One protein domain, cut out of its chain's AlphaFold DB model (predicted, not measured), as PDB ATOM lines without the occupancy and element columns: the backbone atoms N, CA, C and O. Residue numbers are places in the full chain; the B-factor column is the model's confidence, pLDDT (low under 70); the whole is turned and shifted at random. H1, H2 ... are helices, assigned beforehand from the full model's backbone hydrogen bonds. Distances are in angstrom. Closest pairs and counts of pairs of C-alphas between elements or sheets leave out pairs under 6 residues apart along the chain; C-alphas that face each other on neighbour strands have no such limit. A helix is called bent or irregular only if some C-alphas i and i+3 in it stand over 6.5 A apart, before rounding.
ATOM      1  N   ARG A   3     -13.535  -3.188  51.565       90.38
ATOM      2  CA  ARG A   3     -13.653  -4.658  51.542       90.38
ATOM      3  C   ARG A   3     -12.377  -5.380  51.093       90.38
ATOM      4  O   ARG A   3     -12.134  -6.499  51.508       90.38
ATOM      5  N   CYS A   4     -11.567  -4.770  50.233       90.62
ATOM      6  CA  CYS A   4     -10.330  -5.369  49.727       90.62
ATOM      7  C   CYS A   4      -9.224  -5.398  50.787       90.62
ATOM      8  O   CYS A   4      -8.304  -6.203  50.684       90.62
ATOM      9  N   TRP A   5      -9.300  -4.515  51.783       88.06
ATOM     10  CA  TRP A   5      -8.314  -4.383  52.858       88.06
ATOM     11  C   TRP A   5      -8.870  -4.856  54.202       88.06
ATOM     12  O   TRP A   5      -8.410  -4.417  55.254       88.06
ATOM     13  N   ASP A   6      -9.872  -5.737  54.169       92.06
ATOM     14  CA  ASP A   6     -10.392  -6.354  55.381       92.06
ATOM     15  C   ASP A   6      -9.289  -7.174  56.069       92.06
ATOM     16  O   ASP A   6      -8.473  -7.840  55.412       92.06
ATOM     17  N   SER A   7      -9.231  -7.085  57.398       88.12
ATOM     18  CA  SER A   7      -8.247  -7.826  58.189       88.12
ATOM     19  C   SER A   7      -8.505  -9.328  58.111       88.12
ATOM     20  O   SER A   7      -7.545 -10.096  58.077       88.12
ATOM     21  N   ASP A   8      -9.774  -9.733  58.005       90.94
ATOM     22  CA  ASP A   8     -10.168 -11.112  57.742       90.94
ATOM     23  C   ASP A   8     -10.117 -11.393  56.227       90.94
ATOM     24  O   ASP A   8     -10.861 -10.781  55.450       90.94
ATOM     25  N   PRO A   9      -9.262 -12.326  55.767       89.31
ATOM     26  CA  PRO A   9      -9.182 -12.697  54.358       89.31
ATOM     27  C   PRO A   9     -10.512 -13.179  53.766       89.31
ATOM     28  O   PRO A   9     -10.745 -12.951  52.580       89.31
ATOM     29  N   ASN A  10     -11.395 -13.791  54.562       93.69
ATOM     30  CA  ASN A  10     -12.671 -14.331  54.077       93.69
ATOM     31  C   ASN A  10     -13.675 -13.235  53.694       93.69
ATOM     32  O   ASN A  10     -14.560 -13.458  52.869       93.69
ATOM     33  N   ASN A  11     -13.521 -12.037  54.260       95.31
ATOM     34  CA  ASN A  11     -14.357 -10.881  53.939       95.31
ATOM     35  C   ASN A  11     -13.888 -10.153  52.670       95.31
ATOM     36  O   ASN A  11     -14.614  -9.311  52.117       95.31
ATOM     37  N   ARG A  12     -12.681 -10.472  52.184       95.06
ATOM     38  CA  ARG A  12     -12.146  -9.875  50.963       95.06
ATOM     39  C   ARG A  12     -12.900 -10.410  49.743       95.06
ATOM     40  O   ARG A  12     -13.245 -11.587  49.679       95.06
ATOM     41  N   PRO A  13     -13.199  -9.554  48.755       96.62
ATOM     42  CA  PRO A  13     -13.778 -10.010  47.500       96.62
ATOM     43  C   PRO A  13     -12.807 -10.947  46.772       96.62
ATOM     44  O   PRO A  13     -11.593 -10.755  46.818       96.62
ATOM     45  N   SER A  14     -13.361 -11.934  46.067       95.88
ATOM     46  CA  SER A  14     -12.591 -12.759  45.139       95.88
ATOM     47  C   SER A  14     -12.073 -11.923  43.968       95.88
ATOM     48  O   SER A  14     -12.633 -10.870  43.652       95.88
ATOM     49  N   ALA A  15     -11.038 -12.426  43.290       93.56
ATOM     50  CA  ALA A  15     -10.495 -11.798  42.087       93.56
ATOM     51  C   ALA A  15     -11.580 -11.573  41.018       93.56
ATOM     52  O   ALA A  15     -11.691 -10.468  40.504       93.56
ATOM     53  N   ILE A  16     -12.457 -12.560  40.801       96.06
ATOM     54  CA  ILE A  16     -13.589 -12.479  39.858       96.06
ATOM     55  C   ILE A  16     -14.491 -11.273  40.166       96.06
ATOM     56  O   ILE A  16     -14.786 -10.464  39.295       96.06
ATOM     57  N   LYS A  17     -14.875 -11.077  41.436       95.62
ATOM     58  CA  LYS A  17     -15.724  -9.937  41.832       95.62
ATOM     59  C   LYS A  17     -15.026  -8.589  41.644       95.62
ATOM     60  O   LYS A  17     -15.686  -7.567  41.476       95.62
ATOM     61  N   ILE A  18     -13.699  -8.564  41.760       93.44
ATOM     62  CA  ILE A  18     -12.905  -7.360  41.507       93.44
ATOM     63  C   ILE A  18     -12.823  -7.077  40.010       93.44
ATOM     64  O   ILE A  18     -12.995  -5.926  39.622       93.44
ATOM     65  N   GLU A  19     -12.611  -8.097  39.186       92.19
ATOM     66  CA  GLU A  19     -12.600  -7.983  37.729       92.19
ATOM     67  C   GLU A  19     -13.934  -7.438  37.204       92.19
ATOM     68  O   GLU A  19     -13.943  -6.442  36.487       92.19
ATOM     69  N   GLU A  20     -15.060  -8.013  37.632       92.38
ATOM     70  CA  GLU A  20     -16.401  -7.529  37.274       92.38
ATOM     71  C   GLU A  20     -16.585  -6.042  37.618       92.38
ATOM     72  O   GLU A  20     -17.085  -5.255  36.811       92.38
ATOM     73  N   LEU A  21     -16.130  -5.639  38.809       90.44
ATOM     74  CA  LEU A  21     -16.178  -4.249  39.248       90.44
ATOM     75  C   LEU A  21     -15.291  -3.349  38.373       90.44
ATOM     76  O   LEU A  21     -15.735  -2.272  37.983       90.44
ATOM     77  N   ILE A  22     -14.067  -3.770  38.050       88.38
ATOM     78  CA  ILE A  22     -13.156  -3.014  37.177       88.38
ATOM     79  C   ILE A  22     -13.763  -2.858  35.780       88.38
ATOM     80  O   ILE A  22     -13.804  -1.747  35.255       88.38
ATOM     81  N   ASN A  23     -14.308  -3.935  35.217       86.88
ATOM     82  CA  ASN A  23     -14.940  -3.927  33.900       86.88
ATOM     83  C   ASN A  23     -16.129  -2.960  33.836       86.88
ATOM     84  O   ASN A  23     -16.314  -2.288  32.821       86.88
ATOM     85  N   SER A  24     -16.880  -2.799  34.931       87.00
ATOM     86  CA  SER A  24     -17.961  -1.802  34.995       87.00
ATOM     87  C   SER A  24     -17.480  -0.352  34.817       87.00
ATOM     88  O   SER A  24     -18.248   0.499  34.372       87.00
ATOM     89  N   PHE A  25     -16.202  -0.064  35.093       84.44
ATOM     90  CA  PHE A  25     -15.601   1.257  34.891       84.44
ATOM     91  C   PHE A  25     -15.002   1.471  33.494       84.44
ATOM     92  O   PHE A  25     -14.631   2.599  33.181       84.44
ATOM     93  N   MET A  26     -14.911   0.433  32.654       80.06
ATOM     94  CA  MET A  26     -14.325   0.534  31.306       80.06
ATOM     95  C   MET A  26     -15.243   1.256  30.312       80.06
ATOM     96  O   MET A  26     -14.768   1.900  29.379       80.06
ATOM     97  N   TYR A  27     -16.555   1.200  30.545       79.25
ATOM     98  CA  TYR A  27     -17.566   1.897  29.750       79.25
ATOM     99  C   TYR A  27     -18.479   2.716  30.666       79.25
ATOM    100  O   TYR A  27     -19.660   2.399  30.807       79.25
ATOM    101  N   PRO A  28     -17.944   3.748  31.340       81.31
ATOM    102  CA  PRO A  28     -18.720   4.486  32.315       81.31
ATOM    103  C   PRO A  28     -19.772   5.334  31.599       81.31
ATOM    104  O   PRO A  28     -19.481   6.020  30.618       81.31
ATOM    105  N   GLU A  29     -20.991   5.351  32.133       83.31
ATOM    106  CA  GLU A  29     -22.040   6.261  31.660       83.31
ATOM    107  C   GLU A  29     -21.619   7.731  31.835       83.31
ATOM    108  O   GLU A  29     -21.919   8.588  31.001       83.31
ATOM    109  N   ASN A  30     -20.859   8.021  32.899       87.56
ATOM    110  CA  ASN A  30     -20.294   9.337  33.160       87.56
ATOM    111  C   ASN A  30     -18.895   9.481  32.535       87.56
ATOM    112  O   ASN A  30     -17.912   8.918  33.020       87.56
ATOM    113  N   LYS A  31     -18.791  10.324  31.503       88.50
ATOM    114  CA  LYS A  31     -17.526  10.645  30.819       88.50
ATOM    115  C   LYS A  31     -16.486  11.318  31.720       88.50
ATOM    116  O   LYS A  31     -15.300  11.242  31.413       88.50
ATOM    117  N   GLU A  32     -16.895  11.947  32.820       92.06
ATOM    118  CA  GLU A  32     -15.980  12.545  33.800       92.06
ATOM    119  C   GLU A  32     -15.019  11.505  34.391       92.06
ATOM    120  O   GLU A  32     -13.837  11.783  34.578       92.06
ATOM    121  N   ILE A  33     -15.493  10.271  34.589       89.00
ATOM    122  CA  ILE A  33     -14.683   9.159  35.103       89.00
ATOM    123  C   ILE A  33     -13.500   8.875  34.166       89.00
ATOM    124  O   ILE A  33     -12.378   8.671  34.624       89.00
ATOM    125  N   ILE A  34     -13.722   8.932  32.849       88.62
ATOM    126  CA  ILE A  34     -12.673   8.722  31.837       88.62
ATOM    127  C   ILE A  34     -11.593   9.803  31.948       88.62
ATOM    128  O   ILE A  34     -10.401   9.503  31.859       88.62
ATOM    129  N   VAL A  35     -12.000  11.058  32.160       92.88
ATOM    130  CA  VAL A  35     -11.070  12.184  32.327       92.88
ATOM    131  C   VAL A  35     -10.214  11.983  33.576       92.88
ATOM    132  O   VAL A  35      -8.992  12.056  33.481       92.88
ATOM    133  N   GLN A  36     -10.829  11.623  34.706       93.19
ATOM    134  CA  GLN A  36     -10.106  11.374  35.957       93.19
ATOM    135  C   GLN A  36      -9.088  10.229  35.824       93.19
ATOM    136  O   GLN A  36      -7.957  10.352  36.298       93.19
ATOM    137  N   PHE A  37      -9.441   9.132  35.139       90.00
ATOM    138  CA  PHE A  37      -8.492   8.044  34.867       90.00
ATOM    139  C   PHE A  37      -7.308   8.507  34.017       90.00
ATOM    140  O   PHE A  37      -6.164   8.149  34.306       90.00
ATOM    141  N   LYS A  38      -7.566   9.320  32.988       91.62
ATOM    142  CA  LYS A  38      -6.515   9.854  32.122       91.62
ATOM    143  C   LYS A  38      -5.559  10.767  32.894       91.62
ATOM    144  O   LYS A  38      -4.348  10.591  32.788       91.62
ATOM    145  N   GLU A  39      -6.086  11.689  33.693       95.31
ATOM    146  CA  GLU A  39      -5.279  12.597  34.520       95.31
ATOM    147  C   GLU A  39      -4.425  11.831  35.541       95.31
ATOM    148  O   GLU A  39      -3.231  12.101  35.692       95.31
ATOM    149  N   ALA A  40      -5.006  10.824  36.203       90.25
ATOM    150  CA  ALA A  40      -4.281   9.970  37.140       90.25
ATOM    151  C   ALA A  40      -3.133   9.206  36.457       90.25
ATOM    152  O   ALA A  40      -2.038   9.087  37.016       90.25
ATOM    153  N   GLU A  41      -3.358   8.721  35.235       89.06
ATOM    154  CA  GLU A  41      -2.354   8.005  34.451       89.06
ATOM    155  C   GLU A  41      -1.226   8.927  33.958       89.06
ATOM    156  O   GLU A  41      -0.048   8.560  34.016       89.06
ATOM    157  N   GLU A  42      -1.554  10.144  33.523       92.62
ATOM    158  CA  GLU A  42      -0.567  11.172  33.170       92.62
ATOM    159  C   GLU A  42       0.294  11.554  34.384       92.62
ATOM    160  O   GLU A  42       1.527  11.574  34.291       92.62
ATOM    161  N   TYR A  43      -0.332  11.748  35.550       89.44
ATOM    162  CA  TYR A  43       0.376  11.995  36.806       89.44
ATOM    163  C   TYR A  43       1.315  10.837  37.173       89.44
ATOM    164  O   TYR A  43       2.476  11.071  37.524       89.44
ATOM    165  N   ARG A  44       0.847   9.585  37.064       84.38
ATOM    166  CA  ARG A  44       1.651   8.384  37.344       84.38
ATOM    167  C   ARG A  44       2.893   8.317  36.454       84.38
ATOM    168  O   ARG A  44       3.983   8.048  36.960       84.38
ATOM    169  N   LYS A  45       2.742   8.572  35.148       82.69
ATOM    170  CA  LYS A  45       3.857   8.585  34.183       82.69
ATOM    171  C   LYS A  45       4.864   9.687  34.497       82.69
ATOM    172  O   LYS A  45       6.064   9.420  34.518       82.69
ATOM    173  N   ALA A  46       4.387  10.894  34.800       85.81
ATOM    174  CA  ALA A  46       5.247  12.029  35.128       85.81
ATOM    175  C   ALA A  46       6.028  11.833  36.443       85.81
ATOM    176  O   ALA A  46       7.171  12.272  36.554       85.81
ATOM    177  N   ASN A  47       5.446  11.139  37.428       79.00
ATOM    178  CA  ASN A  47       6.016  10.978  38.772       79.00
ATOM    179  C   ASN A  47       6.653   9.600  39.033       79.00
ATOM    180  O   ASN A  47       6.973   9.270  40.177       79.00
ATOM    181  N   PHE A  48       6.881   8.794  37.993       69.88
ATOM    182  CA  PHE A  48       7.339   7.406  38.120       69.88
ATOM    183  C   PHE A  48       8.616   7.240  38.970       69.88
ATOM    184  O   PHE A  48       8.715   6.320  39.783       69.88
ATOM    185  N   LEU A  49       9.586   8.151  38.831       60.75
ATOM    186  CA  LEU A  49      10.854   8.103  39.575       60.75
ATOM    187  C   LEU A  49      10.731   8.595  41.028       60.75
ATOM    188  O   LEU A  49      11.459   8.112  41.892       60.75
ATOM    189  N   SER A  50       9.792   9.504  41.308       57.34
ATOM    190  CA  SER A  50       9.512  10.029  42.656       57.34
ATOM    191  C   SER A  50       8.939   8.937  43.571       57.34
ATOM    192  O   SER A  50       9.384   8.762  44.704       57.34
ATOM    193  N   ILE A  51       8.043   8.102  43.034       55.34
ATOM    194  CA  ILE A  51       7.390   7.007  43.770       55.34
ATOM    195  C   ILE A  51       8.398   5.928  44.204       55.34
ATOM    196  O   ILE A  51       8.224   5.295  45.246       55.34
ATOM    197  N   LYS A  52       9.485   5.738  43.443       54.94
ATOM    198  CA  LYS A  52      10.503   4.707  43.697       54.94
ATOM    199  C   LYS A  52      11.330   4.964  44.965       54.94
ATOM    200  O   LYS A  52      11.877   4.018  45.522       54.94
ATOM    201  N   ASN A  53      11.399   6.217  45.421       50.91
ATOM    202  CA  ASN A  53      12.140   6.627  46.618       50.91
ATOM    203  C   ASN A  53      11.268   6.782  47.867       50.91
ATOM    204  O   ASN A  53      11.786   7.117  48.934       50.91
ATOM    205  N   ASN A  54       9.971   6.491  47.772       53.03
ATOM    206  CA  ASN A  54       9.142   6.351  48.955       53.03
ATOM    207  C   ASN A  54       9.576   5.058  49.655       53.03
ATOM    208  O   ASN A  54       9.056   3.981  49.362       53.03
ATOM    209  N   GLN A  55      10.549   5.151  50.567       57.09
ATOM    210  CA  GLN A  55      10.708   4.184  51.650       57.09
ATOM    211  C   GLN A  55       9.391   4.195  52.428       57.09
ATOM    212  O   GLN A  55       9.223   4.925  53.402       57.09
ATOM    213  N   LEU A  56       8.408   3.448  51.927       61.25
ATOM    214  CA  LEU A  56       7.160   3.214  52.620       61.25
ATOM    215  C   LEU A  56       7.553   2.605  53.956       61.25
ATOM    216  O   LEU A  56       8.184   1.545  53.999       61.25
ATOM    217  N   THR A  57       7.225   3.313  55.036       60.28
ATOM    218  CA  THR A  57       7.368   2.808  56.395       60.28
ATOM    219  C   THR A  57       6.636   1.481  56.443       60.28
ATOM    220  O   THR A  57       5.404   1.428  56.405       60.28
ATOM    221  N   THR A  58       7.403   0.400  56.406       63.88
ATOM    222  CA  THR A  58       6.842  -0.940  56.377       63.88
ATOM    223  C   THR A  58       6.187  -1.155  57.730       63.88
ATOM    224  O   THR A  58       6.810  -0.912  58.765       63.88
ATOM    225  N   HIS A  59       4.915  -1.552  57.737       66.38
ATOM    226  CA  HIS A  59       4.236  -1.855  58.989       66.38
ATOM    227  C   HIS A  59       5.001  -2.974  59.704       66.38
ATOM    228  O   HIS A  59       5.363  -3.965  59.072       66.38
ATOM    229  N   SER A  60       5.240  -2.845  61.011       72.81
ATOM    230  CA  SER A  60       6.091  -3.777  61.773       72.81
ATOM    231  C   SER A  60       5.604  -5.232  61.743       72.81
ATOM    232  O   SER A  60       6.377  -6.150  61.982       72.81
ATOM    233  N   GLN A  61       4.324  -5.441  61.429       73.19
ATOM    234  CA  GLN A  61       3.681  -6.752  61.316       73.19
ATOM    235  C   GLN A  61       3.605  -7.283  59.871       73.19
ATOM    236  O   GLN A  61       2.999  -8.326  59.633       73.19
ATOM    237  N   ALA A  62       4.156  -6.572  58.882       69.19
ATOM    238  CA  ALA A  62       4.133  -7.029  57.496       69.19
ATOM    239  C   ALA A  62       5.080  -8.224  57.315       69.19
ATOM    240  O   ALA A  62       6.291  -8.098  57.475       69.19
ATOM    241  N   TYR A  63       4.526  -9.383  56.950       67.75
ATOM    242  CA  TYR A  63       5.315 -10.593  56.694       67.75
ATOM    243  C   TYR A  63       6.044 -10.539  55.342       67.75
ATOM    244  O   TYR A  63       7.169 -11.010  55.208       67.75
ATOM    245  N   TYR A  64       5.414  -9.916  54.342       62.91
ATOM    246  CA  TYR A  64       5.996  -9.687  53.025       62.91
ATOM    247  C   TYR A  64       6.333  -8.209  52.866       62.91
ATOM    248  O   TYR A  64       5.447  -7.362  52.763       62.91
ATOM    249  N   THR A  65       7.624  -7.894  52.834       63.31
ATOM    250  CA  THR A  65       8.096  -6.555  52.483       63.31
ATOM    251  C   THR A  65       8.176  -6.445  50.968       63.31
ATOM    252  O   THR A  65       8.834  -7.269  50.324       63.31
ATOM    253  N   SER A  66       7.535  -5.433  50.389       62.91
ATOM    254  CA  SER A  66       7.708  -5.116  48.974       62.91
ATOM    255  C   SER A  66       9.196  -4.889  48.683       62.91
ATOM    256  O   SER A  66       9.863  -4.078  49.324       62.91
ATOM    257  N   ARG A  67       9.746  -5.645  47.729       60.50
ATOM    258  CA  ARG A  67      11.113  -5.437  47.241       60.50
ATOM    259  C   ARG A  67      11.110  -4.320  46.205       60.50
ATOM    260  O   ARG A  67      10.249  -4.288  45.328       60.50
ATOM    261  N   LEU A  68      12.100  -3.430  46.283       62.53
ATOM    262  CA  LEU A  68      12.356  -2.435  45.243       62.53
ATOM    263  C   LEU A  68      12.521  -3.137  43.889       62.53
ATOM    264  O   LEU A  68      13.379  -4.008  43.731       62.53
ATOM    265  N   LEU A  69      11.716  -2.726  42.908       56.03
ATOM    266  CA  LEU A  69      11.859  -3.125  41.509       56.03
ATOM    267  C   LEU A  69      13.230  -2.626  40.996       56.03
ATOM    268  O   LEU A  69      13.404  -1.445  40.674       56.03
ATOM    269  N   ASN A  70      14.236  -3.507  40.976       49.69
ATOM    270  CA  ASN A  70      15.603  -3.209  40.521       49.69
ATOM    271  C   ASN A  70      15.641  -2.945  38.994       49.69
ATOM    272  O   ASN A  70      14.649  -3.135  38.294       49.69
ATOM    273  N   GLN A  71      16.769  -2.519  38.419       52.00
ATOM    274  CA  GLN A  71      16.875  -2.294  36.968       52.00
ATOM    275  C   GLN A  71      16.547  -3.549  36.137       52.00
ATOM    276  O   GLN A  71      16.109  -3.427  35.001       52.00
ATOM    277  N   PHE A  72      16.687  -4.747  36.716       51.66
ATOM    278  CA  PHE A  72      16.277  -6.010  36.091       51.66
ATOM    279  C   PHE A  72      14.771  -6.079  35.811       51.66
ATOM    280  O   PHE A  72      14.352  -6.712  34.852       51.66
ATOM    281  N   THR A  73      13.948  -5.356  36.572       50.03
ATOM    282  CA  THR A  73      12.508  -5.219  36.306       50.03
ATOM    283  C   THR A  73      12.162  -4.155  35.259       50.03
ATOM    284  O   THR A  73      10.993  -4.013  34.914       50.03
ATOM    285  N   ARG A  74      13.152  -3.461  34.670       49.69
ATOM    286  CA  ARG A  74      12.933  -2.697  33.426       49.69
ATOM    287  C   ARG A  74      12.500  -3.632  32.290       49.69
ATOM    288  O   ARG A  74      11.606  -3.277  31.537       49.69
ATOM    289  N   VAL A  75      13.030  -4.858  32.277       51.00
ATOM    290  CA  VAL A  75      12.574  -5.949  31.398       51.00
ATOM    291  C   VAL A  75      11.109  -6.310  31.677       51.00
ATOM    292  O   VAL A  75      10.350  -6.556  30.754       51.00
ATOM    293  N   LEU A  76      10.659  -6.251  32.938       52.38
ATOM    294  CA  LEU A  76       9.241  -6.428  33.284       52.38
ATOM    295  C   LEU A  76       8.361  -5.273  32.790       52.38
ATOM    296  O   LEU A  76       7.179  -5.478  32.558       52.38
ATOM    297  N   THR A  77       8.917  -4.066  32.651       52.97
ATOM    298  CA  THR A  77       8.183  -2.899  32.130       52.97
ATOM    299  C   THR A  77       7.969  -3.023  30.623       52.97
ATOM    300  O   THR A  77       6.907  -2.661  30.138       52.97
ATOM    301  N   GLU A  78       8.945  -3.587  29.907       53.19
ATOM    302  CA  GLU A  78       8.793  -4.014  28.508       53.19
ATOM    303  C   GLU A  78       7.830  -5.209  28.388       53.19
ATOM    304  O   GLU A  78       7.112  -5.319  27.404       53.19
ATOM    305  N   CYS A  79       7.743  -6.057  29.420       51.66
ATOM    306  CA  CYS A  79       6.815  -7.187  29.465       51.66
ATOM    307  C   CYS A  79       5.438  -6.869  30.076       51.66
ATOM    308  O   CYS A  79       4.658  -7.787  30.310       51.66
ATOM    309  N   LEU A  80       5.092  -5.602  30.342       49.16
ATOM    310  CA  LEU A  80       3.702  -5.258  30.693       49.16
ATOM    311  C   LEU A  80       2.747  -5.499  29.508       49.16
ATOM    312  O   LEU A  80       1.558  -5.704  29.724       49.16
TER     313      LEU A  80
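What this domain is: This is residues 3 to 80 of the 89 residues of an uncharacterized protein of Rhizophagus irregularis (strain DAOM 197198w) (UniProt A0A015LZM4). What shape is it? It is an open U: H1 is one arm, H2 and H3 the base, the long link of residues 52 to 70 the other arm, then H4. What builds it? The printed part has 78 residues, class all helix, with H1 to H4 in order. It is loose, radius of gyration of the C-alphas 16.6 A, spanning 39 by 36 by 24 A.

Where its parts are: Where is H1? H1, residues 15 to 24, begins at C-alpha 15 (-10.495, -11.798, 42.087). What follows? H2 is residues 31 to 46, 23.2 A long, H3 is residues 48 to 51, and H4, residues 71 to 80, ends at C-alpha 80 (3.702, -5.258, 30.693).

How they stand to each other: Which touch? No helix touches another; H2 and H3 meet only through their link. What of backbones? Every O i to N i+4 pair is within hydrogen-bond range in H1 and H2, 4 of 6 in H4.

The domain as a whole: Any cut? The printed part has no cut. Low confidence? The pLDDT is under 70 in residues 48 to 59 and 62 to 80.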